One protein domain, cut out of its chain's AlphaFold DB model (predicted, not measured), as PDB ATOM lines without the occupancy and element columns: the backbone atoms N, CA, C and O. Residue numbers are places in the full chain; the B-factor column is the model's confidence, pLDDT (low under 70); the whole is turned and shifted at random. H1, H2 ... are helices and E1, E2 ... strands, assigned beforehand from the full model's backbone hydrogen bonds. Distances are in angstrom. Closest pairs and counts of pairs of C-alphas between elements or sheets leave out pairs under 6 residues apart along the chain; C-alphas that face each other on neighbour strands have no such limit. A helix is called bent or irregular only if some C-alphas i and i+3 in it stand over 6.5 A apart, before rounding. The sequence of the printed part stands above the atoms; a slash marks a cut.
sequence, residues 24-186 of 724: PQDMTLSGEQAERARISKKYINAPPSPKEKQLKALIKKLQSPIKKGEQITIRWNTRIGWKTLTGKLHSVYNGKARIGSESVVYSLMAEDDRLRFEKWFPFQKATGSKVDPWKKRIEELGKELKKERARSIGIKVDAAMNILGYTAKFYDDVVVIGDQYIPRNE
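Overview. This is residues 24 to 186 of the 724 residues of an uncharacterized protein of bacterium M21 (UniProt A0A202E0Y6). A small, strongly twisted sheet of E1, E2, E3 and E4, with H3 packed on it, forms a head at one end of a long shaft. The shaft is the long helix H4, with H2 side by side with part of it and H1 packed at a slant on its residues 153 to 161; H5 and the small hairpin E5 and E6 lie at the far end, and residues 125 to 131 stick out beside the head. The 163 printed residues hold five named helices and six named strands, in the order H1 H2 E1 E2 E3 E4 H3 H4 H5 E5 E6, of mixed class; both sheets, E1 - E2 - E3 - E4 and E5 - E6, are antiparallel. The whole is an extended rod, with a radius of gyration of the C-alphas of 25.3 A and spans of 79 by 33 by 29 A.

Along the chain. Look first at E1, residues 71 to 78, 20.8 A long, and E2, residues 81 to 93, 23.6 A; E2 bends by 110 degrees at residue 90. E3 is residues 96 to 99, 9.6 A, and E4 residues 102 to 105, 10.0 A. H3, residues 111 to 120, spans 14.7 A and is irregular, with C-alphas 116 and 119 7.2 A apart. Find C-alpha 133 at (173.252, 182.934, 98.284); from there H4 runs 45.5 A to C-alpha 163 at (201.625, 213.155, 79.524). H2 is residues 50 to 63, 19.9 A, and H1 residues 29 to 44, 22.3 A, beginning at C-alpha 29 (212.572, 203.960, 88.445). H5 is residues 168 to 173, E5 residues 174 to 177 and E6 residues 180 to 183.

Arrangement. E1 to E4 form a meander, each strand the antiparallel neighbour of the one before; look for N 74 and O 85 at 2.9 A, N 98 and O 91 at 2.8 A, and N 104 and O 97 at 2.8 A. H3 is on this sheet at a height of 9.1 A. H2, H3 and H4 form a bundle, helices grouped together. H4, the hub, touches H2 at a shallow tilt of 19 degrees, opposite ways, closest at C-alphas 52 and 145, 5.9 A. With residues 133 to 134 alone it touches H3, closest at C-alphas 115 and 134, 5.4 A. With residues 153 to 161 alone it touches H1 at a steep tilt of 54 degrees, closest at C-alphas 43 and 153, 5.9 A. In the hairpin E5 and E6, N 175 and O 182 are 2.8 A apart. Every O i to N i+4 pair is within hydrogen-bond range in H1, H2, H4 and H5; in H3, 4 of 6 are.

Size, cuts and confidence. The C-alphas of Tyr 93 and Glu 186, the two farthest apart, are 79.5 A apart. The printed part has no cut, and H3 to H4 is the long link. Mean pLDDT of the printed part is 72.6, with residues 121 to 132 and 164 to 186 among those under 70.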
ATOM      1  N   PRO A  24     210.924 212.075  80.260       62.16
ATOM      2  CA  PRO A  24     210.503 212.466  81.601       62.16
ATOM      3  C   PRO A  24     211.606 213.253  82.324       62.16
ATOM      4  O   PRO A  24     212.795 213.064  82.074       62.16
ATOM      5  N   GLN A  25     211.206 214.141  83.238       61.91
ATOM      6  CA  GLN A  25     212.144 214.977  84.004       61.91
ATOM      7  C   GLN A  25     213.010 214.172  84.979       61.91
ATOM      8  O   GLN A  25     214.163 214.529  85.211       61.91
ATOM      9  N   ASP A  26     212.457 213.094  85.534       61.44
ATOM     10  CA  ASP A  26     213.187 212.147  86.365       61.44
ATOM     11  C   ASP A  26     213.412 210.858  85.569       61.44
ATOM     12  O   ASP A  26     212.473 210.174  85.172       61.44
ATOM     13  N   MET A  27     214.676 210.536  85.310       59.19
ATOM     14  CA  MET A  27     215.080 209.323  84.598       59.19
ATOM     15  C   MET A  27     215.326 208.163  85.579       59.19
ATOM     16  O   MET A  27     216.161 207.302  85.304       59.19
ATOM     17  N   THR A  28     214.637 208.120  86.725       54.75
ATOM     18  CA  THR A  28     214.734 207.027  87.706       54.75
ATOM     19  C   THR A  28     213.467 206.175  87.807       54.75
ATOM     20  O   THR A  28     212.346 206.624  87.569       54.75
ATOM     21  N   LEU A  29     213.650 204.906  88.172       49.25
ATOM     22  CA  LEU A  29     212.572 203.960  88.445       49.25
ATOM     23  C   LEU A  29     211.859 204.311  89.763       49.25
ATOM     24  O   LEU A  29     210.634 204.213  89.835       49.25
ATOM     25  N   SER A  30     212.594 204.756  90.784       57.22
ATOM     26  CA  SER A  30     212.021 205.275  92.030       57.22
ATOM     27  C   SER A  30     211.214 206.565  91.817       57.22
ATOM     28  O   SER A  30     210.107 206.666  92.348       57.22
ATOM     29  N   GLY A  31     211.692 207.493  90.981       63.00
ATOM     30  CA  GLY A  31     210.965 208.693  90.558       63.00
ATOM     31  C   GLY A  31     209.672 208.375  89.801       63.00
ATOM     32  O   GLY A  31     208.607 208.883  90.163       63.00
ATOM     33  N   GLU A  32     209.720 207.456  88.824       74.50
ATOM     34  CA  GLU A  32     208.518 206.959  88.133       74.50
ATOM     35  C   GLU A  32     207.502 206.382  89.133       74.50
ATOM     36  O   GLU A  32     206.314 206.707  89.082       74.50
ATOM     37  N   GLN A  33     207.955 205.540  90.068       68.75
ATOM     38  CA  GLN A  33     207.085 204.919  91.071       68.75
ATOM     39  C   GLN A  33     206.483 205.947  92.037       68.75
ATOM     40  O   GLN A  33     205.305 205.830  92.386       68.75
ATOM     41  N   ALA A  34     207.252 206.961  92.441       68.56
ATOM     42  CA  ALA A  34     206.785 208.042  93.300       68.56
ATOM     43  C   ALA A  34     205.703 208.891  92.611       68.56
ATOM     44  O   ALA A  34     204.642 209.119  93.201       68.56
ATOM     45  N   GLU A  35     205.906 209.287  91.351       74.88
ATOM     46  CA  GLU A  35     204.896 210.027  90.585       74.88
ATOM     47  C   GLU A  35     203.674 209.166  90.253       74.88
ATOM     48  O   GLU A  35     202.539 209.586  90.498       74.88
ATOM     49  N   ARG A  36     203.859 207.907  89.837       74.31
ATOM     50  CA  ARG A  36     202.753 206.957  89.637       74.31
ATOM     51  C   ARG A  36     201.925 206.792  90.918       74.31
ATOM     52  O   ARG A  36     200.695 206.748  90.841       74.31
ATOM     53  N   ALA A  37     202.552 206.761  92.096       71.56
ATOM     54  CA  ALA A  37     201.859 206.714  93.387       71.56
ATOM     55  C   ALA A  37     201.149 208.038  93.740       71.56
ATOM     56  O   ALA A  37     200.010 208.012  94.212       71.56
ATOM     57  N   ARG A  38     201.773 209.196  93.483       78.94
ATOM     58  CA  ARG A  38     201.188 210.537  93.680       78.94
ATOM     59  C   ARG A  38     199.948 210.751  92.806       78.94
ATOM     60  O   ARG A  38     198.902 211.170  93.301       78.94
ATOM     61  N   ILE A  39     200.044 210.401  91.527       73.69
ATOM     62  CA  ILE A  39     198.949 210.444  90.553       73.69
ATOM     63  C   ILE A  39     197.847 209.452  90.945       73.69
ATOM     64  O   ILE A  39     196.671 209.811  90.928       73.69
ATOM     65  N   SER A  40     198.210 208.239  91.379       73.25
ATOM     66  CA  SER A  40     197.233 207.264  91.889       73.25
ATOM     67  C   SER A  40     196.437 207.838  93.059       73.25
ATOM     68  O   SER A  40     195.211 207.795  93.016       73.25
ATOM     69  N   LYS A  41     197.102 208.459  94.049       78.94
ATOM     70  CA  LYS A  41     196.439 209.139  95.179       78.94
ATOM     71  C   LYS A  41     195.460 210.222  94.716       78.94
ATOM     72  O   LYS A  41     194.337 210.254  95.211       78.94
ATOM     73  N   LYS A  42     195.835 211.046  93.728       80.94
ATOM     74  CA  LYS A  42     194.948 212.072  93.142       80.94
ATOM     75  C   LYS A  42     193.668 211.472  92.544       80.94
ATOM     76  O   LYS A  42     192.612 212.092  92.636       80.94
ATOM     77  N   TYR A  43     193.739 210.276  91.958       76.81
ATOM     78  CA  TYR A  43     192.587 209.614  91.340       76.81
ATOM     79  C   TYR A  43     191.803 208.662  92.262       76.81
ATOM     80  O   TYR A  43     190.764 208.164  91.833       76.81
ATOM     81  N   ILE A  44     192.204 208.454  93.527       71.44
ATOM     82  CA  ILE A  44     191.395 207.686  94.501       71.44
ATOM     83  C   ILE A  44     189.996 208.304  94.646       71.44
ATOM     84  O   ILE A  44     189.002 207.574  94.644       71.44
ATOM     85  N   ASN A  45     189.922 209.637  94.685       70.06
ATOM     86  CA  ASN A  45     188.683 210.413  94.811       70.06
ATOM     87  C   ASN A  45     188.126 210.872  93.451       70.06
ATOM     88  O   ASN A  45     187.334 211.808  93.389       70.06
ATOM     89  N   ALA A  46     188.555 210.261  92.342       73.94
ATOM     90  CA  ALA A  46     188.001 210.589  91.032       73.94
ATOM     91  C   ALA A  46     186.516 210.176  90.943       73.94
ATOM     92  O   ALA A  46     186.148 209.153  91.530       73.94
ATOM     93  N   PRO A  47     185.690 210.884  90.146       77.31
ATOM     94  CA  PRO A  47     184.313 210.479  89.893       77.31
ATOM     95  C   PRO A  47     184.230 209.014  89.422       77.31
ATOM     96  O   PRO A  47     185.053 208.601  88.583       77.31
ATOM     97  N   PRO A  48     183.276 208.226  89.959       76.75
ATOM     98  CA  PRO A  48     183.125 206.817  89.623       76.75
ATOM     99  C   PRO A  48     182.758 206.661  88.146       76.75
ATOM    100  O   PRO A  48     181.977 207.444  87.603       76.75
ATOM    101  N   SER A  49     183.302 205.636  87.490       81.00
ATOM    102  CA  SER A  49     182.885 205.291  86.126       81.00
ATOM    103  C   SER A  49     181.395 204.898  86.069       81.00
ATOM    104  O   SER A  49     180.848 204.446  87.079       81.00
ATOM    105  N   PRO A  50     180.725 204.985  84.901       81.50
ATOM    106  CA  PRO A  50     179.324 204.568  84.763       81.50
ATOM    107  C   PRO A  50     179.079 203.131  85.250       81.50
ATOM    108  O   PRO A  50     178.098 202.855  85.935       81.50
ATOM    109  N   LYS A  51     180.034 202.227  85.003       77.62
ATOM    110  CA  LYS A  51     179.988 200.842  85.484       77.62
ATOM    111  C   LYS A  51     180.174 200.724  87.004       77.62
ATOM    112  O   LYS A  51     179.516 199.899  87.632       77.62
ATOM    113  N   GLU A  52     181.003 201.564  87.629       78.62
ATOM    114  CA  GLU A  52     181.061 201.667  89.097       78.62
ATOM    115  C   GLU A  52     179.740 202.195  89.684       78.62
ATOM    116  O   GLU A  52     179.291 201.666  90.704       78.62
ATOM    117  N   LYS A  53     179.090 203.185  89.046       83.44
ATOM    118  CA  LYS A  53     177.753 203.665  89.446       83.44
ATOM    119  C   LYS A  53     176.717 202.535  89.355       83.44
ATOM    120  O   LYS A  53     176.019 202.278  90.334       83.44
ATOM    121  N   GLN A  54     176.681 201.799  88.240       79.62
ATOM    122  CA  GLN A  54     175.792 200.646  88.040       79.62
ATOM    123  C   GLN A  54     176.017 199.537  89.083       79.62
ATOM    124  O   GLN A  54     175.057 199.062  89.690       79.62
ATOM    125  N   LEU A  55     177.271 199.147  89.346       79.94
ATOM    126  CA  LEU A  55     177.598 198.122  90.345       79.94
ATOM    127  C   LEU A  55     177.229 198.564  91.771       79.94
ATOM    128  O   LEU A  55     176.647 197.777  92.517       79.94
ATOM    129  N   LYS A  56     177.491 199.827  92.145       85.00
ATOM    130  CA  LYS A  56     177.024 200.399  93.422       85.00
ATOM    131  C   LYS A  56     175.498 200.371  93.531       85.00
ATOM    132  O   LYS A  56     174.975 199.949  94.561       85.00
ATOM    133  N   ALA A  57     174.786 200.782  92.481       82.38
ATOM    134  CA  ALA A  57     173.325 200.782  92.451       82.38
ATOM    135  C   ALA A  57     172.748 199.361  92.583       82.38
ATOM    136  O   ALA A  57     171.780 199.162  93.317       82.38
ATOM    137  N   LEU A  58     173.368 198.363  91.944       79.19
ATOM    138  CA  LEU A  58     172.961 196.960  92.055       79.19
ATOM    139  C   LEU A  58     173.199 196.401  93.467       79.19
ATOM    140  O   LEU A  58     172.304 195.766  94.023       79.19
ATOM    141  N   ILE A  59     174.351 196.695  94.083       81.56
ATOM    142  CA  ILE A  59     174.635 196.326  95.480       81.56
ATOM    143  C   ILE A  59     173.615 196.976  96.425       81.56
ATOM    144  O   ILE A  59     173.010 196.264  97.224       81.56
ATOM    145  N   LYS A  60     173.342 198.283  96.285       83.38
ATOM    146  CA  LYS A  60     172.324 199.000  97.076       83.38
ATOM    147  C   LYS A  60     170.938 198.361  96.896       83.38
ATOM    148  O   LYS A  60     170.285 198.039  97.884       83.38
ATOM    149  N   LYS A  61     170.533 198.062  95.653       79.75
ATOM    150  CA  LYS A  61     169.269 197.372  95.324       79.75
ATOM    151  C   LYS A  61     169.165 195.991  95.991       79.75
ATOM    152  O   LYS A  61     168.080 195.633  96.450       79.75
ATOM    153  N   LEU A  62     170.252 195.215  96.034       76.56
ATOM    154  CA  LEU A  62     170.299 193.910  96.705       76.56
ATOM    155  C   LEU A  62     170.290 194.034  98.235       76.56
ATOM    156  O   LEU A  62     169.660 193.213  98.899       76.56
ATOM    157  N   GLN A  63     170.971 195.038  98.793       77.38
ATOM    158  CA  GLN A  63     171.030 195.290 100.235       77.38
ATOM    159  C   GLN A  63     169.682 195.751 100.804       77.38
ATOM    160  O   GLN A  63     169.330 195.329 101.904       77.38
ATOM    161  N   SER A  64     168.912 196.557 100.062       74.12
ATOM    162  CA  SER A  64     167.565 196.996 100.449       74.12
ATOM    163  C   SER A  64     166.585 195.810 100.547       74.12
ATOM    164  O   SER A  64     166.210 195.239  99.514       74.12
ATOM    165  N   PRO A  65     166.128 195.425 101.758       66.19
ATOM    166  CA  PRO A  65     165.202 194.314 101.925       66.19
ATOM    167  C   PRO A  65     163.800 194.722 101.466       66.19
ATOM    168  O   PRO A  65     163.255 195.704 101.961       66.19
ATOM    169  N   ILE A  66     163.197 193.935 100.572       76.69
ATOM    170  CA  ILE A  66     161.837 194.188 100.074       76.69
ATOM    171  C   ILE A  66     160.829 194.097 101.228       76.69
ATOM    172  O   ILE A  66     160.711 193.042 101.861       76.69
ATOM    173  N   LYS A  67     160.069 195.170 101.464       77.19
ATOM    174  CA  LYS A  67     158.975 195.240 102.444       77.19
ATOM    175  C   LYS A  67     157.607 195.079 101.765       77.19
ATOM    176  O   LYS A  67     157.404 195.415 100.599       77.19
ATOM    177  N   LYS A  68     156.618 194.576 102.509       78.56
ATOM    178  CA  LYS A  68     155.220 194.518 102.041       78.56
ATOM    179  C   LYS A  68     154.666 195.942 101.906       78.56
ATOM    180  O   LYS A  68     154.870 196.760 102.794       78.56
ATOM    181  N   GLY A  69     153.957 196.225 100.816       75.88
ATOM    182  CA  GLY A  69     153.414 197.552 100.494       75.88
ATOM    183  C   GLY A  69     154.401 198.514  99.817       75.88
ATOM    184  O   GLY A  69     153.964 199.530  99.278       75.88
ATOM    185  N   GLU A  70     155.695 198.185  99.787       80.31
ATOM    186  CA  GLU A  70     156.735 198.958  99.102       80.31
ATOM    187  C   GLU A  70     156.560 198.887  97.579       80.31
ATOM    188  O   GLU A  70     156.192 197.839  97.036       80.31
ATOM    189  N   GLN A  71     156.820 200.001  96.888       83.25
ATOM    190  CA  GLN A  71     156.840 200.050  95.429       83.25
ATOM    191  C   GLN A  71     158.171 199.501  94.920       83.25
ATOM    192  O   GLN A  71     159.228 200.075  95.157       83.25
ATOM    193  N   ILE A  72     158.104 198.383  94.207       85.12
ATOM    194  CA  ILE A  72     159.266 197.654  93.714       85.12
ATOM    195  C   ILE A  72     159.216 197.512  92.197       85.12
ATOM    196  O   ILE A  72     158.156 197.289  91.613       85.12
ATOM    197  N   THR A  73     160.392 197.590  91.580       87.12
ATOM    198  CA  THR A  73     160.608 197.270  90.168       87.12
ATOM    199  C   THR A  73     161.335 195.937  90.070       87.12
ATOM    200  O   THR A  73     162.409 195.777  90.661       87.12
ATOM    201  N   ILE A  74     160.762 194.994  89.324       87.06
ATOM    202  CA  ILE A  74     161.340 193.672  89.064       87.06
ATOM    203  C   ILE A  74     161.423 193.385  87.568       87.06
ATOM    204  O   ILE A  74     160.603 193.869  86.786       87.06
ATOM    205  N   ARG A  75     162.373 192.540  87.166       89.31
ATOM    206  CA  ARG A  75     162.381 191.913  85.836       89.31
ATOM    207  C   ARG A  75     161.900 190.470  85.934       89.31
ATOM    208  O   ARG A  75     162.339 189.733  86.814       89.31
ATOM    209  N   TRP A  76     161.022 190.052  85.027       89.50
ATOM    210  CA  TRP A  76     160.527 188.675  84.966       89.50
ATOM    211  C   TRP A  76     160.300 188.194  83.533       89.50
ATOM    212  O   TRP A  76     160.033 188.984  82.628       89.50
ATOM    213  N   ASN A  77     160.452 186.891  83.319       87.81
ATOM    214  CA  ASN A  77     160.351 186.262  82.014       87.81
ATOM    215  C   ASN A  77     158.912 185.805  81.743       87.81
ATOM    216  O   ASN A  77     158.355 184.974  82.464       87.81
ATOM    217  N   THR A  78     158.318 186.341  80.684       85.12
ATOM    218  CA  THR A  78     157.004 185.937  80.171       85.12
ATOM    219  C   THR A  78     157.174 184.996  78.975       85.12
ATOM    220  O   THR A  78     158.273 184.841  78.453       85.12
ATOM    221  N   ARG A  79     156.086 184.414  78.450       79.62
ATOM    222  CA  ARG A  79     156.145 183.619  77.199       79.62
ATOM    223  C   ARG A  79     156.658 184.404  75.977       79.62
ATOM    224  O   ARG A  79     156.994 183.789  74.975       79.62
ATOM    225  N   ILE A  80     156.686 185.735  76.059       80.31
ATOM    226  CA  ILE A  80     157.098 186.664  74.993       80.31
ATOM    227  C   ILE A  80     158.508 187.237  75.293       80.31
ATOM    228  O   ILE A  80     159.036 188.039  74.534       80.31
ATOM    229  N   GLY A  81     159.140 186.818  76.397       84.81
ATOM    230  CA  GLY A  81     160.449 187.289  76.851       84.81
ATOM    231  C   GLY A  81     160.390 188.141  78.121       84.81
ATOM    232  O   GLY A  81     159.357 188.238  78.798       84.81
ATOM    233  N   TRP A  82     161.527 188.753  78.453       86.00
ATOM    234  CA  TRP A  82     161.712 189.558  79.660       86.00
ATOM    235  C   TRP A  82     160.881 190.844  79.639       86.00
ATOM    236  O   TRP A  82     160.980 191.641  78.710       86.00
ATOM    237  N   LYS A  83     160.123 191.080  80.711       87.88
ATOM    238  CA  LYS A  83     159.420 192.337  80.979       87.88
ATOM    239  C   LYS A  83     159.842 192.918  82.323       87.88
ATOM    240  O   LYS A  83     160.197 192.188  83.249       87.88
ATOM    241  N   THR A  84     159.763 194.239  82.425       89.69
ATOM    242  CA  THR A  84     159.928 194.977  83.679       89.69
ATOM    243  C   THR A  84     158.546 195.316  84.231       89.69
ATOM    244  O   THR A  84     157.706 195.833  83.498       89.69
ATOM    245  N   LEU A  85     158.306 195.016  85.506       87.69
ATOM    246  CA  LEU A  85     157.068 195.315  86.222       87.69
ATOM    247  C   LEU A  85     157.392 196.198  87.429       87.69
ATOM    248  O   LEU A  85     158.230 195.826  88.251       87.69
ATOM    249  N   THR A  86     156.687 197.322  87.555       89.44
ATOM    250  CA  THR A  86     156.773 198.230  88.707       89.44
ATOM    251  C   THR A  86     155.432 198.256  89.430       89.44
ATOM    252  O   THR A  86     154.405 198.530  88.812       89.44
ATOM    253  N   GLY A  87     155.413 197.994  90.737       88.06
ATOM    254  CA  GLY A  87     154.178 198.011  91.525       88.06
ATOM    255  C   GLY A  87     154.402 197.725  93.009       88.06
ATOM    256  O   GLY A  87     155.515 197.428  93.433       88.06
ATOM    257  N   LYS A  88     153.342 197.818  93.819       89.69
ATOM    258  CA  LYS A  88     153.422 197.547  95.265       89.69
ATOM    259  C   LYS A  88     153.353 196.050  95.564       89.69
ATOM    260  O   LYS A  88     152.484 195.364  95.026       89.69
ATOM    261  N   LEU A  89     154.219 195.539  96.445       86.44
ATOM    262  CA  LEU A  89     154.151 194.139  96.887       86.44
ATOM    263  C   LEU A  89     152.954 193.919  97.828       86.44
ATOM    264  O   LEU A  89     152.999 194.294  99.000       86.44
ATOM    265  N   HIS A  90     151.894 193.272  97.344       84.44
ATOM    266  CA  HIS A  90     150.680 193.017  98.129       84.44
ATOM    267  C   HIS A  90     150.745 191.724  98.944       84.44
ATOM    268  O   HIS A  90     150.325 191.700 100.103       84.44
ATOM    269  N   SER A  91     151.249 190.638  98.360       83.19
ATOM    270  CA  SER A  91     151.349 189.338  99.031       83.19
ATOM    271  C   SER A  91     152.380 188.428  98.370       83.19
ATOM    272  O   SER A  91     152.729 188.599  97.203       83.19
ATOM    273  N   VAL A  92     152.844 187.436  99.127       80.81
ATOM    274  CA  VAL A  92     153.653 186.322  98.633       80.81
ATOM    275  C   VAL A  92     152.982 185.033  99.093       80.81
ATOM    276  O   VAL A  92     152.691 184.883 100.277       80.81
ATOM    277  N   TYR A  93     152.681 184.130  98.160       78.62
ATOM    278  CA  TYR A  93     152.006 182.864  98.444       78.62
ATOM    279  C   TYR A  93     152.379 181.802  97.407       78.62
ATOM    280  O   TYR A  93     152.400 182.082  96.209       78.62
ATOM    281  N   ASN A  94     152.666 180.582  97.869       74.69
ATOM    282  CA  ASN A  94     152.917 179.391  97.047       74.69
ATOM    283  C   ASN A  94     153.816 179.635  95.807       74.69
ATOM    284  O   ASN A  94     153.412 179.420  94.664       74.69
ATOM    285  N   GLY A  95     155.026 180.166  96.025       75.75
ATOM    286  CA  GLY A  95     155.999 180.422  94.952       75.75
ATOM    287  C   GLY A  95     155.676 181.608  94.027       75.75
ATOM    288  O   GLY A  95     156.372 181.797  93.028       75.75
ATOM    289  N   LYS A  96     154.646 182.409  94.329       83.94
ATOM    290  CA  LYS A  96     154.245 183.593  93.553       83.94
ATOM    291  C   LYS A  96     154.214 184.852  94.421       83.94
ATOM    292  O   LYS A  96     153.779 184.807  95.570       83.94
ATOM    293  N   ALA A  97     154.623 185.982  93.854       85.81
ATOM    294  CA  ALA A  97     154.451 187.311  94.441       85.81
ATOM    295  C   ALA A  97     153.356 188.076  93.684       85.81
ATOM    296  O   ALA A  97     153.296 188.017  92.457       85.81
ATOM    297  N   ARG A  98     152.490 188.797  94.401       87.62
ATOM    298  CA  ARG A  98     151.500 189.709  93.814       87.62
ATOM    299  C   ARG A  98     152.021 191.139  93.886       87.62
ATOM    300  O   ARG A  98     152.183 191.672  94.985       87.62
ATOM    301  N   ILE A  99     152.278 191.740  92.729       89.62
ATOM    302  CA  ILE A  99     152.907 193.059  92.587       89.62
ATOM    303  C   ILE A  99     151.960 193.931  91.763       89.62
ATOM    304  O   ILE A  99     151.733 193.677  90.583       89.62
ATOM    305  N   GLY A 100     151.339 194.916  92.414       88.06
ATOM    306  CA  GLY A 100     150.172 195.609  91.865       88.06
ATOM    307  C   GLY A 100     149.040 194.629  91.518       88.06
ATOM    308  O   GLY A 100     148.597 193.836  92.357       88.06
ATOM    309  N   SER A 101     148.577 194.675  90.270       84.75
ATOM    310  CA  SER A 101     147.557 193.768  89.730       84.75
ATOM    311  C   SER A 101     148.098 192.395  89.305       84.75
ATOM    312  O   SER A 101     147.320 191.442  89.273       84.75
ATOM    313  N   GLU A 102     149.395 192.259  89.010       88.25
ATOM    314  CA  GLU A 102     149.966 191.033  88.434       88.25
ATOM    315  C   GLU A 102     150.434 190.017  89.490       88.25
ATOM    316  O   GLU A 102     150.779 190.357  90.626       88.25
ATOM    317  N   SER A 103     150.471 188.737  89.100       86.69
ATOM    318  CA  SER A 103     151.025 187.641  89.902       86.69
ATOM    319  C   SER A 103     152.209 187.007  89.178       86.69
ATOM    320  O   SER A 103     152.045 186.359  88.145       86.69
ATOM    321  N   VAL A 104     153.403 187.192  89.736       87.81
ATOM    322  CA  VAL A 104     154.677 186.779  89.143       87.81
ATOM    323  C   VAL A 104     155.218 185.551  89.867       87.81
ATOM    324  O   VAL A 104     155.292 185.515  91.096       87.81
ATOM    325  N   VAL A 105     155.604 184.528  89.103       86.56
ATOM    326  CA  VAL A 105     156.199 183.292  89.633       86.56
ATOM    327  C   VAL A 105     157.672 183.533  89.961       86.56
ATOM    328  O   VAL A 105     158.415 184.029  89.117       86.56
ATOM    329  N   TYR A 106     158.111 183.140  91.157       83.31
ATOM    330  CA  TYR A 106     159.480 183.356  91.642       83.31
ATOM    331  C   TYR A 106     160.556 182.813  90.693       83.31
ATOM    332  O   TYR A 106     161.532 183.497  90.408       83.31
ATOM    333  N   SER A 107     160.364 181.614  90.136       83.12
ATOM    334  CA  SER A 107     161.314 180.997  89.196       83.12
ATOM    335  C   SER A 107     161.467 181.747  87.868       83.12
ATOM    336  O   SER A 107     162.449 181.513  87.168       83.12
ATOM    337  N   LEU A 108     160.528 182.636  87.524       86.31
ATOM    338  CA  LEU A 108     160.562 183.455  86.310       86.31
ATOM    339  C   LEU A 108     161.154 184.851  86.549       86.31
ATOM    340  O   LEU A 108     161.379 185.576  85.585       86.31
ATOM    341  N   MET A 109     161.398 185.257  87.796       87.25
ATOM    342  CA  MET A 109     162.064 186.528  88.095       87.25
ATOM    343  C   MET A 109     163.554 186.471  87.714       87.25
ATOM    344  O   MET A 109     164.174 185.405  87.728       87.25
ATOM    345  N   ALA A 110     164.139 187.626  87.395       84.12
ATOM    346  CA  ALA A 110     165.576 187.764  87.172       84.12
ATOM    347  C   ALA A 110     166.356 187.388  88.440       84.12
ATOM    348  O   ALA A 110     165.868 187.593  89.550       84.12
ATOM    349  N   GLU A 111     167.565 186.847  88.286       82.62
ATOM    350  CA  GLU A 111     168.346 186.265  89.387       82.62
ATOM    351  C   GLU A 111     168.562 187.238  90.559       82.62
ATOM    352  O   GLU A 111     168.237 186.905  91.699       82.62
ATOM    353  N   ASP A 112     168.981 188.475  90.281       81.19
ATOM    354  CA  ASP A 112     169.175 189.494  91.319       81.19
ATOM    355  C   ASP A 112     167.851 189.889  92.015       81.19
ATOM    356  O   ASP A 112     167.838 190.174  93.211       81.19
ATOM    357  N   ASP A 113     166.710 189.866  91.313       83.50
ATOM    358  CA  ASP A 113     165.402 190.100  91.943       83.50
ATOM    359  C   ASP A 113     164.940 188.879  92.760       83.50
ATOM    360  O   ASP A 113     164.394 189.056  93.850       83.50
ATOM    361  N   ARG A 114     165.232 187.645  92.320       80.56
ATOM    362  CA  ARG A 114     164.985 186.421  93.106       80.56
ATOM    363  C   ARG A 114     165.721 186.461  94.441       80.56
ATOM    364  O   ARG A 114     165.095 186.252  95.474       80.56
ATOM    365  N   LEU A 115     167.004 186.815  94.443       79.25
ATOM    366  CA  LEU A 115     167.804 186.911  95.671       79.25
ATOM    367  C   LEU A 115     167.222 187.929  96.674       79.25
ATOM    368  O   LEU A 115     167.208 187.677  97.876       79.25
ATOM    369  N   ARG A 116     166.641 189.043  96.203       78.38
ATOM    370  CA  ARG A 116     165.926 190.009  97.070       78.38
ATOM    371  C   ARG A 116     164.633 189.436  97.660       78.38
ATOM    372  O   ARG A 116     164.242 189.795  98.770       78.38
ATOM    373  N   PHE A 117     163.975 188.541  96.926       78.62
ATOM    374  CA  PHE A 117     162.768 187.834  97.350       78.62
ATOM    375  C   PHE A 117     163.036 186.569  98.182       78.62
ATOM    376  O   PHE A 117     162.098 186.039  98.770       78.62
ATOM    377  N   GLU A 118     164.276 186.089  98.292       74.06
ATOM    378  CA  GLU A 118     164.612 184.803  98.925       74.06
ATOM    379  C   GLU A 118     164.122 184.696 100.385       74.06
ATOM    380  O   GLU A 118     163.634 183.648 100.817       74.06
ATOM    381  N   LYS A 119     164.132 185.810 101.135       68.62
ATOM    382  CA  LYS A 119     163.580 185.891 102.505       68.62
ATOM    383  C   LYS A 119     162.055 185.689 102.574       68.62
ATOM    384  O   LYS A 119     161.556 185.281 103.618       68.62
ATOM    385  N   TRP A 120     161.330 185.929 101.481       70.25
ATOM    386  CA  TRP A 120     159.878 185.738 101.368       70.25
ATOM    387  C   TRP A 120     159.474 184.317 100.930       70.25
ATOM    388  O   TRP A 120     158.294 183.974 101.002       70.25
ATOM    389  N   PHE A 121     160.429 183.474 100.517       65.81
ATOM    390  CA  PHE A 121     160.190 182.094 100.072       65.81
ATOM    391  C   PHE A 121     160.953 181.057 100.929       65.81
ATOM    392  O   PHE A 121     161.736 180.265 100.397       65.81
ATOM    393  N   PRO A 122     160.720 180.998 102.260       56.28
ATOM    394  CA  PRO A 122     161.508 180.168 103.181       56.28
ATOM    395  C   PRO A 122     161.478 178.665 102.853       56.28
ATOM    396  O   PRO A 122     162.451 177.963 103.116       56.28
ATOM    397  N   PHE A 123     160.407 178.177 102.221       52.22
ATOM    398  CA  PHE A 123     160.234 176.767 101.850       52.22
ATOM    399  C   PHE A 123     161.206 176.254 100.771       52.22
ATOM    400  O   PHE A 123     161.267 175.049 100.552       52.22
ATOM    401  N   GLN A 124     161.991 177.122 100.115       52.34
ATOM    402  CA  GLN A 124     163.046 176.692  99.185       52.34
ATOM    403  C   GLN A 124     164.432 176.534  99.837       52.34
ATOM    404  O   GLN A 124     165.348 176.042  99.185       52.34
ATOM    405  N   LYS A 125     164.594 176.831 101.137       48.66
ATOM    406  CA  LYS A 125     165.865 176.645 101.874       48.66
ATOM    407  C   LYS A 125     166.229 175.181 102.195       48.66
ATOM    408  O   LYS A 125     167.158 174.937 102.958       48.66
ATOM    409  N   ALA A 126     165.516 174.202 101.637       44.84
ATOM    410  CA  ALA A 126     165.705 172.778 101.938       44.84
ATOM    411  C   ALA A 126     167.020 172.179 101.392       44.84
ATOM    412  O   ALA A 126     167.441 171.113 101.836       44.84
ATOM    413  N   THR A 127     167.697 172.840 100.448       49.88
ATOM    414  CA  THR A 127     169.020 172.422  99.957       49.88
ATOM    415  C   THR A 127     170.123 172.971 100.863       49.88
ATOM    416  O   THR A 127     170.380 174.174 100.854       49.88
ATOM    417  N   GLY A 128     170.775 172.087 101.631       45.53
ATOM    418  CA  GLY A 128     171.667 172.383 102.768       45.53
ATOM    419  C   GLY A 128     172.999 173.107 102.498       45.53
ATOM    420  O   GLY A 128     174.030 172.711 103.039       45.53
ATOM    421  N   SER A 129     173.003 174.179 101.704       48.59
ATOM    422  CA  SER A 129     174.138 175.102 101.608       48.59
ATOM    423  C   SER A 129     174.289 175.896 102.909       48.59
ATOM    424  O   SER A 129     173.378 176.615 103.315       48.59
ATOM    425  N   LYS A 130     175.468 175.824 103.542       54.88
ATOM    426  CA  LYS A 130     175.818 176.651 104.715       54.88
ATOM    427  C   LYS A 130     176.056 178.134 104.371       54.88
ATOM    428  O   LYS A 130     176.236 178.939 105.280       54.88
ATOM    429  N   VAL A 131     176.077 178.495 103.085       58.81
ATOM    430  CA  VAL A 131     176.349 179.857 102.598       58.81
ATOM    431  C   VAL A 131     175.074 180.467 102.022       58.81
ATOM    432  O   VAL A 131     174.473 179.898 101.112       58.81
ATOM    433  N   ASP A 132     174.696 181.630 102.557       68.81
ATOM    434  CA  ASP A 132     173.558 182.457 102.140       68.81
ATOM    435  C   ASP A 132     173.788 183.003 100.706       68.81
ATOM    436  O   ASP A 132     174.709 183.812 100.519       68.81
ATOM    437  N   PRO A 133     173.017 182.565  99.685       71.56
ATOM    438  CA  PRO A 133     173.252 182.934  98.284       71.56
ATOM    439  C   PRO A 133     173.212 184.446  98.045       71.56
ATOM    440  O   PRO A 133     174.035 184.983  97.299       71.56
ATOM    441  N   TRP A 134     172.315 185.146  98.743       73.94
ATOM    442  CA  TRP A 134     172.197 186.602  98.717       73.94
ATOM    443  C   TRP A 134     173.479 187.297  99.206       73.94
ATOM    444  O   TRP A 134     173.980 188.205  98.536       73.94
ATOM    445  N   LYS A 135     174.078 186.832 100.315       74.12
ATOM    446  CA  LYS A 135     175.365 187.368 100.802       74.12
ATOM    447  C   LYS A 135     176.497 187.111  99.810       74.12
ATOM    448  O   LYS A 135     177.261 188.029  99.522       74.12
ATOM    449  N   LYS A 136     176.573 185.896  99.253       81.81
ATOM    450  CA  LYS A 136     177.599 185.522  98.266       81.81
ATOM    451  C   LYS A 136     177.552 186.430  97.033       81.81
ATOM    452  O   LYS A 136     178.591 186.914  96.594       81.81
ATOM    453  N   ARG A 137     176.353 186.727  96.513       82.50
ATOM    454  CA  ARG A 137     176.179 187.621  95.356       82.50
ATOM    455  C   ARG A 137     176.611 189.061  95.653       82.50
ATOM    456  O   ARG A 137     177.272 189.680  94.823       82.50
ATOM    457  N   ILE A 138     176.284 189.586  96.836       78.38
ATOM    458  CA  ILE A 138     176.738 190.919  97.276       78.38
ATOM    459  C   ILE A 138     178.271 190.965  97.385       78.38
ATOM    460  O   ILE A 138     178.891 191.935  96.953       78.38
ATOM    461  N   GLU A 139     178.897 189.910  97.911       83.50
ATOM    462  CA  GLU A 139     180.354 189.803  98.029       83.50
ATOM    463  C   GLU A 139     181.052 189.738  96.653       83.50
ATOM    464  O   GLU A 139     182.067 190.402  96.432       83.50
ATOM    465  N   GLU A 140     180.488 188.985  95.701       85.56
ATOM    466  CA  GLU A 140     180.945 188.919  94.305       85.56
ATOM    467  C   GLU A 140     180.892 190.295  93.627       85.56
ATOM    468  O   GLU A 140     181.912 190.767  93.117       85.56
ATOM    469  N   LEU A 141     179.749 190.984  93.698       82.50
ATOM    470  CA  LEU A 141     179.583 192.331  93.145       82.50
ATOM    471  C   LEU A 141     180.501 193.353  93.835       82.50
ATOM    472  O   LEU A 141     181.058 194.231  93.177       82.50
ATOM    473  N   GLY A 142     180.742 193.214  95.142       82.06
ATOM    474  CA  GLY A 142     181.725 194.019  95.873       82.06
ATOM    475  C   GLY A 142     183.162 193.803  95.377       82.06
ATOM    476  O   GLY A 142     183.936 194.759  95.263       82.06
ATOM    477  N   LYS A 143     183.527 192.565  95.016       86.81
ATOM    478  CA  LYS A 143     184.819 192.244  94.382       86.81
ATOM    479  C   LYS A 143     184.907 192.797  92.957       86.81
ATOM    480  O   LYS A 143     185.975 193.269  92.568       86.81
ATOM    481  N   GLU A 144     183.820 192.776  92.189       83.06
ATOM    482  CA  GLU A 144     183.754 193.396  90.857       83.06
ATOM    483  C   GLU A 144     183.885 194.922  90.925       83.06
ATOM    484  O   GLU A 144     184.713 195.487  90.211       83.06
ATOM    485  N   LEU A 145     183.184 195.583  91.851       82.38
ATOM    486  CA  LEU A 145     183.284 197.029  92.075       82.38
ATOM    487  C   LEU A 145     184.717 197.452  92.440       82.38
ATOM    488  O   LEU A 145     185.244 198.412  91.875       82.38
ATOM    489  N   LYS A 146     185.387 196.709  93.337       81.31
ATOM    490  CA  LYS A 146     186.802 196.946  93.685       81.31
ATOM    491  C   LYS A 146     187.730 196.784  92.469       81.31
ATOM    492  O   LYS A 146     188.645 197.589  92.298       81.31
ATOM    493  N   LYS A 147     187.496 195.780  91.611       80.62
ATOM    494  CA  LYS A 147     188.271 195.566  90.371       80.62
ATOM    495  C   LYS A 147     188.057 196.688  89.353       80.62
ATOM    496  O   LYS A 147     189.038 197.172  88.793       80.62
ATOM    497  N   GLU A 148     186.814 197.111  89.123       80.62
ATOM    498  CA  GLU A 148     186.505 198.153  88.137       80.62
ATOM    499  C   GLU A 148     187.053 199.516  88.578       80.62
ATOM    500  O   GLU A 148     187.714 200.184  87.787       80.62
ATOM    501  N   ARG A 149     186.920 199.881  89.863       77.56
ATOM    502  CA  ARG A 149     187.538 201.105  90.405       77.56
ATOM    503  C   ARG A 149     189.063 201.090  90.258       77.56
ATOM    504  O   ARG A 149     189.650 202.085  89.842       77.56
ATOM    505  N   ALA A 150     189.716 199.953  90.521       74.94
ATOM    506  CA  ALA A 150     191.158 199.808  90.300       74.94
ATOM    507  C   ALA A 150     191.554 199.939  88.813       74.94
ATOM    508  O   ALA A 150     192.589 200.532  88.511       74.94
ATOM    509  N   ARG A 151     190.729 199.437  87.881       72.31
ATOM    510  CA  ARG A 151     190.931 199.593  86.428       72.31
ATOM    511  C   ARG A 151     190.753 201.048  85.980       72.31
ATOM    512  O   ARG A 151     191.623 201.578  85.297       72.31
ATOM    513  N   SER A 152     189.667 201.690  86.405       70.62
ATOM    514  CA  SER A 152     189.326 203.099  86.156       70.62
ATOM    515  C   SER A 152     190.446 204.042  86.615       70.62
ATOM    516  O   SER A 152     190.906 204.891  85.849       70.62
ATOM    517  N   ILE A 153     190.970 203.828  87.830       69.69
ATOM    518  CA  ILE A 153     192.142 204.547  88.346       69.69
ATOM    519  C   ILE A 153     193.384 204.235  87.501       69.69
ATOM    520  O   ILE A 153     194.064 205.166  87.084       69.69
ATOM    521  N   GLY A 154     193.658 202.963  87.193       71.25
ATOM    522  CA  GLY A 154     194.808 202.558  86.374       71.25
ATOM    523  C   GLY A 154     194.868 203.260  85.014       71.25
ATOM    524  O   GLY A 154     195.908 203.807  84.663       71.25
ATOM    525  N   ILE A 155     193.742 203.339  84.297       70.81
ATOM    526  CA  ILE A 155     193.643 204.030  82.999       70.81
ATOM    527  C   ILE A 155     193.936 205.533  83.147       70.81
ATOM    528  O   ILE A 155     194.711 206.088  82.368       70.81
ATOM    529  N   LYS A 156     193.361 206.196  84.163       72.88
ATOM    530  CA  LYS A 156     193.598 207.628  84.439       72.88
ATOM    531  C   LYS A 156     195.057 207.899  84.841       72.88
ATOM    532  O   LYS A 156     195.634 208.898  84.413       72.88
ATOM    533  N   VAL A 157     195.667 206.996  85.612       70.69
ATOM    534  CA  VAL A 157     197.089 207.047  85.990       70.69
ATOM    535  C   VAL A 157     197.985 206.873  84.767       70.69
ATOM    536  O   VAL A 157     198.863 207.701  84.555       70.69
ATOM    537  N   ASP A 158     197.758 205.856  83.934       72.50
ATOM    538  CA  ASP A 158     198.571 205.615  82.737       72.50
ATOM    539  C   ASP A 158     198.443 206.765  81.722       72.50
ATOM    540  O   ASP A 158     199.440 207.175  81.130       72.50
ATOM    541  N   ALA A 159     197.255 207.358  81.559       72.81
ATOM    542  CA  ALA A 159     197.070 208.560  80.742       72.81
ATOM    543  C   ALA A 159     197.902 209.752  81.262       72.81
ATOM    544  O   ALA A 159     198.586 210.409  80.478       72.81
ATOM    545  N   ALA A 160     197.909 209.995  82.575       74.69
ATOM    546  CA  ALA A 160     198.722 211.048  83.183       74.69
ATOM    547  C   ALA A 160     200.238 210.760  83.100       74.69
ATOM    548  O   ALA A 160     201.011 211.667  82.806       74.69
ATOM    549  N   MET A 161     200.667 209.505  83.276       73.19
ATOM    550  CA  MET A 161     202.072 209.102  83.103       73.19
ATOM    551  C   MET A 161     202.555 209.302  81.657       73.19
ATOM    552  O   MET A 161     203.672 209.772  81.449       73.19
ATOM    553  N   ASN A 162     201.708 209.024  80.658       73.81
ATOM    554  CA  ASN A 162     202.021 209.301  79.253       73.81
ATOM    555  C   ASN A 162     202.233 210.806  78.986       73.81
ATOM    556  O   ASN A 162     203.132 211.157  78.225       73.81
ATOM    557  N   ILE A 163     201.450 211.690  79.623       75.69
ATOM    558  CA  ILE A 163     201.625 213.155  79.524       75.69
ATOM    559  C   ILE A 163     202.971 213.592  80.133       75.69
ATOM    560  O   ILE A 163     203.634 214.468  79.588       75.69
ATOM    561  N   LEU A 164     203.426 212.934  81.205       67.00
ATOM    562  CA  LEU A 164     204.747 213.158  81.816       67.00
ATOM    563  C   LEU A 164     205.931 212.559  81.022       67.00
ATOM    564  O   LEU A 164     207.045 212.499  81.534       67.00
ATOM    565  N   GLY A 165     205.716 212.087  79.789       67.06
ATOM    566  CA  GLY A 165     206.773 211.547  78.926       67.06
ATOM    567  C   GLY A 165     207.079 210.056  79.118       67.06
ATOM    568  O   GLY A 165     207.782 209.477  78.288       67.06
ATOM    569  N   TYR A 166     206.493 209.391  80.124       63.78
ATOM    570  CA  TYR A 166     206.608 207.942  80.357       63.78
ATOM    571  C   TYR A 166     205.745 207.126  79.376       63.78
ATOM    572  O   TYR A 166     204.847 206.370  79.753       63.78
ATOM    573  N   THR A 167     206.005 207.318  78.086       65.62
ATOM    574  CA  THR A 167     205.276 206.705  76.971       65.62
ATOM    575  C   THR A 167     205.797 205.310  76.628       65.62
ATOM    576  O   THR A 167     206.927 204.956  76.952       65.62
ATOM    577  N   ALA A 168     205.015 204.517  75.884       55.59
ATOM    578  CA  ALA A 168     205.492 203.237  75.339       55.59
ATOM    579  C   ALA A 168     206.823 203.393  74.572       55.59
ATOM    580  O   ALA A 168     207.762 202.638  74.808       55.59
ATOM    581  N   LYS A 169     206.933 204.448  73.751       61.38
ATOM    582  CA  LYS A 169     208.154 204.785  73.012       61.38
ATOM    583  C   LYS A 169     209.338 205.080  73.938       61.38
ATOM    584  O   LYS A 169     210.433 204.602  73.670       61.38
ATOM    585  N   PHE A 170     209.125 205.815  75.033       62.28
ATOM    586  CA  PHE A 170     210.167 206.041  76.038       62.28
ATOM    587  C   PHE A 170     210.725 204.708  76.558       62.28
ATOM    588  O   PHE A 170     211.932 204.498  76.481       62.28
ATOM    589  N   TYR A 171     209.866 203.777  76.992       54.03
ATOM    590  CA  TYR A 171     210.302 202.461  77.484       54.03
ATOM    591  C   TYR A 171     210.980 201.589  76.409       54.03
ATOM    592  O   TYR A 171     211.886 200.811  76.724       54.03
ATOM    593  N   ASP A 172     210.583 201.729  75.141       51.22
ATOM    594  CA  ASP A 172     211.224 201.055  74.007       51.22
ATOM    595  C   ASP A 172     212.614 201.638  73.677       51.22
ATOM    596  O   ASP A 172     213.511 200.887  73.288       51.22
ATOM    597  N   ASP A 173     212.833 202.940  73.884       47.97
ATOM    598  CA  ASP A 173     214.091 203.638  73.575       47.97
ATOM    599  C   ASP A 173     215.129 203.605  74.726       47.97
ATOM    600  O   ASP A 173     216.310 203.901  74.508       47.97
ATOM    601  N   VAL A 174     214.744 203.183  75.939       43.91
ATOM    602  CA  VAL A 174     215.619 203.094  77.134       43.91
ATOM    603  C   VAL A 174     215.855 201.655  77.623       43.91
ATOM    604  O   VAL A 174     215.263 200.687  77.138       43.91
ATOM    605  N   VAL A 175     216.759 201.497  78.596       40.62
ATOM    606  CA  VAL A 175     216.975 200.282  79.398       40.62
ATOM    607  C   VAL A 175     217.123 200.675  80.866       40.62
ATOM    608  O   VAL A 175     217.921 201.549  81.188       40.62
ATOM    609  N   VAL A 176     216.412 199.986  81.764       39.94
ATOM    610  CA  VAL A 176     216.600 200.141  83.217       39.94
ATOM    611  C   VAL A 176     217.906 199.473  83.654       39.94
ATOM    612  O   VAL A 176     218.102 198.272  83.429       39.94
ATOM    613  N   ILE A 177     218.787 200.236  84.303       39.22
ATOM    614  CA  ILE A 177     220.021 199.759  84.936       39.22
ATOM    615  C   ILE A 177     220.073 200.298  86.369       39.22
ATOM    616  O   ILE A 177     220.231 201.493  86.594       39.22
ATOM    617  N   GLY A 178     219.951 199.398  87.349       42.41
ATOM    618  CA  GLY A 178     219.778 199.801  88.746       42.41
ATOM    619  C   GLY A 178     218.451 200.537  88.911       42.41
ATOM    620  O   GLY A 178     217.413 199.989  88.553       42.41
ATOM    621  N   ASP A 179     218.517 201.767  89.410       38.94
ATOM    622  CA  ASP A 179     217.365 202.660  89.570       38.94
ATOM    623  C   ASP A 179     217.235 203.688  88.428       38.94
ATOM    624  O   ASP A 179     216.422 204.592  88.529       38.94
ATOM    625  N   GLN A 180     218.020 203.598  87.344       39.66
ATOM    626  CA  GLN A 180     218.029 204.595  86.259       39.66
ATOM    627  C   GLN A 180     217.559 204.039  84.909       39.66
ATOM    628  O   GLN A 180     217.948 202.944  84.495       39.66
ATOM    629  N   TYR A 181     216.778 204.841  84.189       44.22
ATOM    630  CA  TYR A 181     216.464 204.696  82.774       44.22
ATOM    631  C   TYR A 181     217.608 205.274  81.933       44.22
ATOM    632  O   TYR A 181     217.871 206.470  81.970       44.22
ATOM    633  N   ILE A 182     218.293 204.430  81.156       44.88
ATOM    634  CA  ILE A 182     219.417 204.848  80.303       44.88
ATOM    635  C   ILE A 182     219.032 204.705  78.822       44.88
ATOM    636  O   ILE A 182     218.660 203.602  78.404       44.88
ATOM    637  N   PRO A 183     219.143 205.765  77.999       48.59
ATOM    638  CA  PRO A 183     218.892 205.701  76.561       48.59
ATOM    639  C   PRO A 183     219.763 204.667  75.819       48.59
ATOM    640  O   PRO A 183     220.987 204.599  75.975       48.59
ATOM    641  N   ARG A 184     219.150 203.855  74.945       44.75
ATOM    642  CA  ARG A 184     219.844 202.780  74.196       44.75
ATOM    643  C   ARG A 184     220.904 203.296  73.221       44.75
ATOM    644  O   ARG A 184     221.839 202.571  72.878       44.75
ATOM    645  N   ASN A 185     220.772 204.536  72.758       46.34
ATOM    646  CA  ASN A 185     221.738 205.209  71.886       46.34
ATOM    647  C   ASN A 185     223.045 205.583  72.621       46.34
ATOM    648  O   ASN A 185     224.118 205.447  72.033       46.34
ATOM    649  N   GLU A 186     222.990 205.965  73.899       40.34
ATOM    650  CA  GLU A 186     224.174 206.267  74.718       40.34
ATOM    651  C   GLU A 186     224.997 205.010  75.011       40.34
ATOM    652  O   GLU A 186     226.223 205.003  74.858       40.34
TER     653      GLU A 186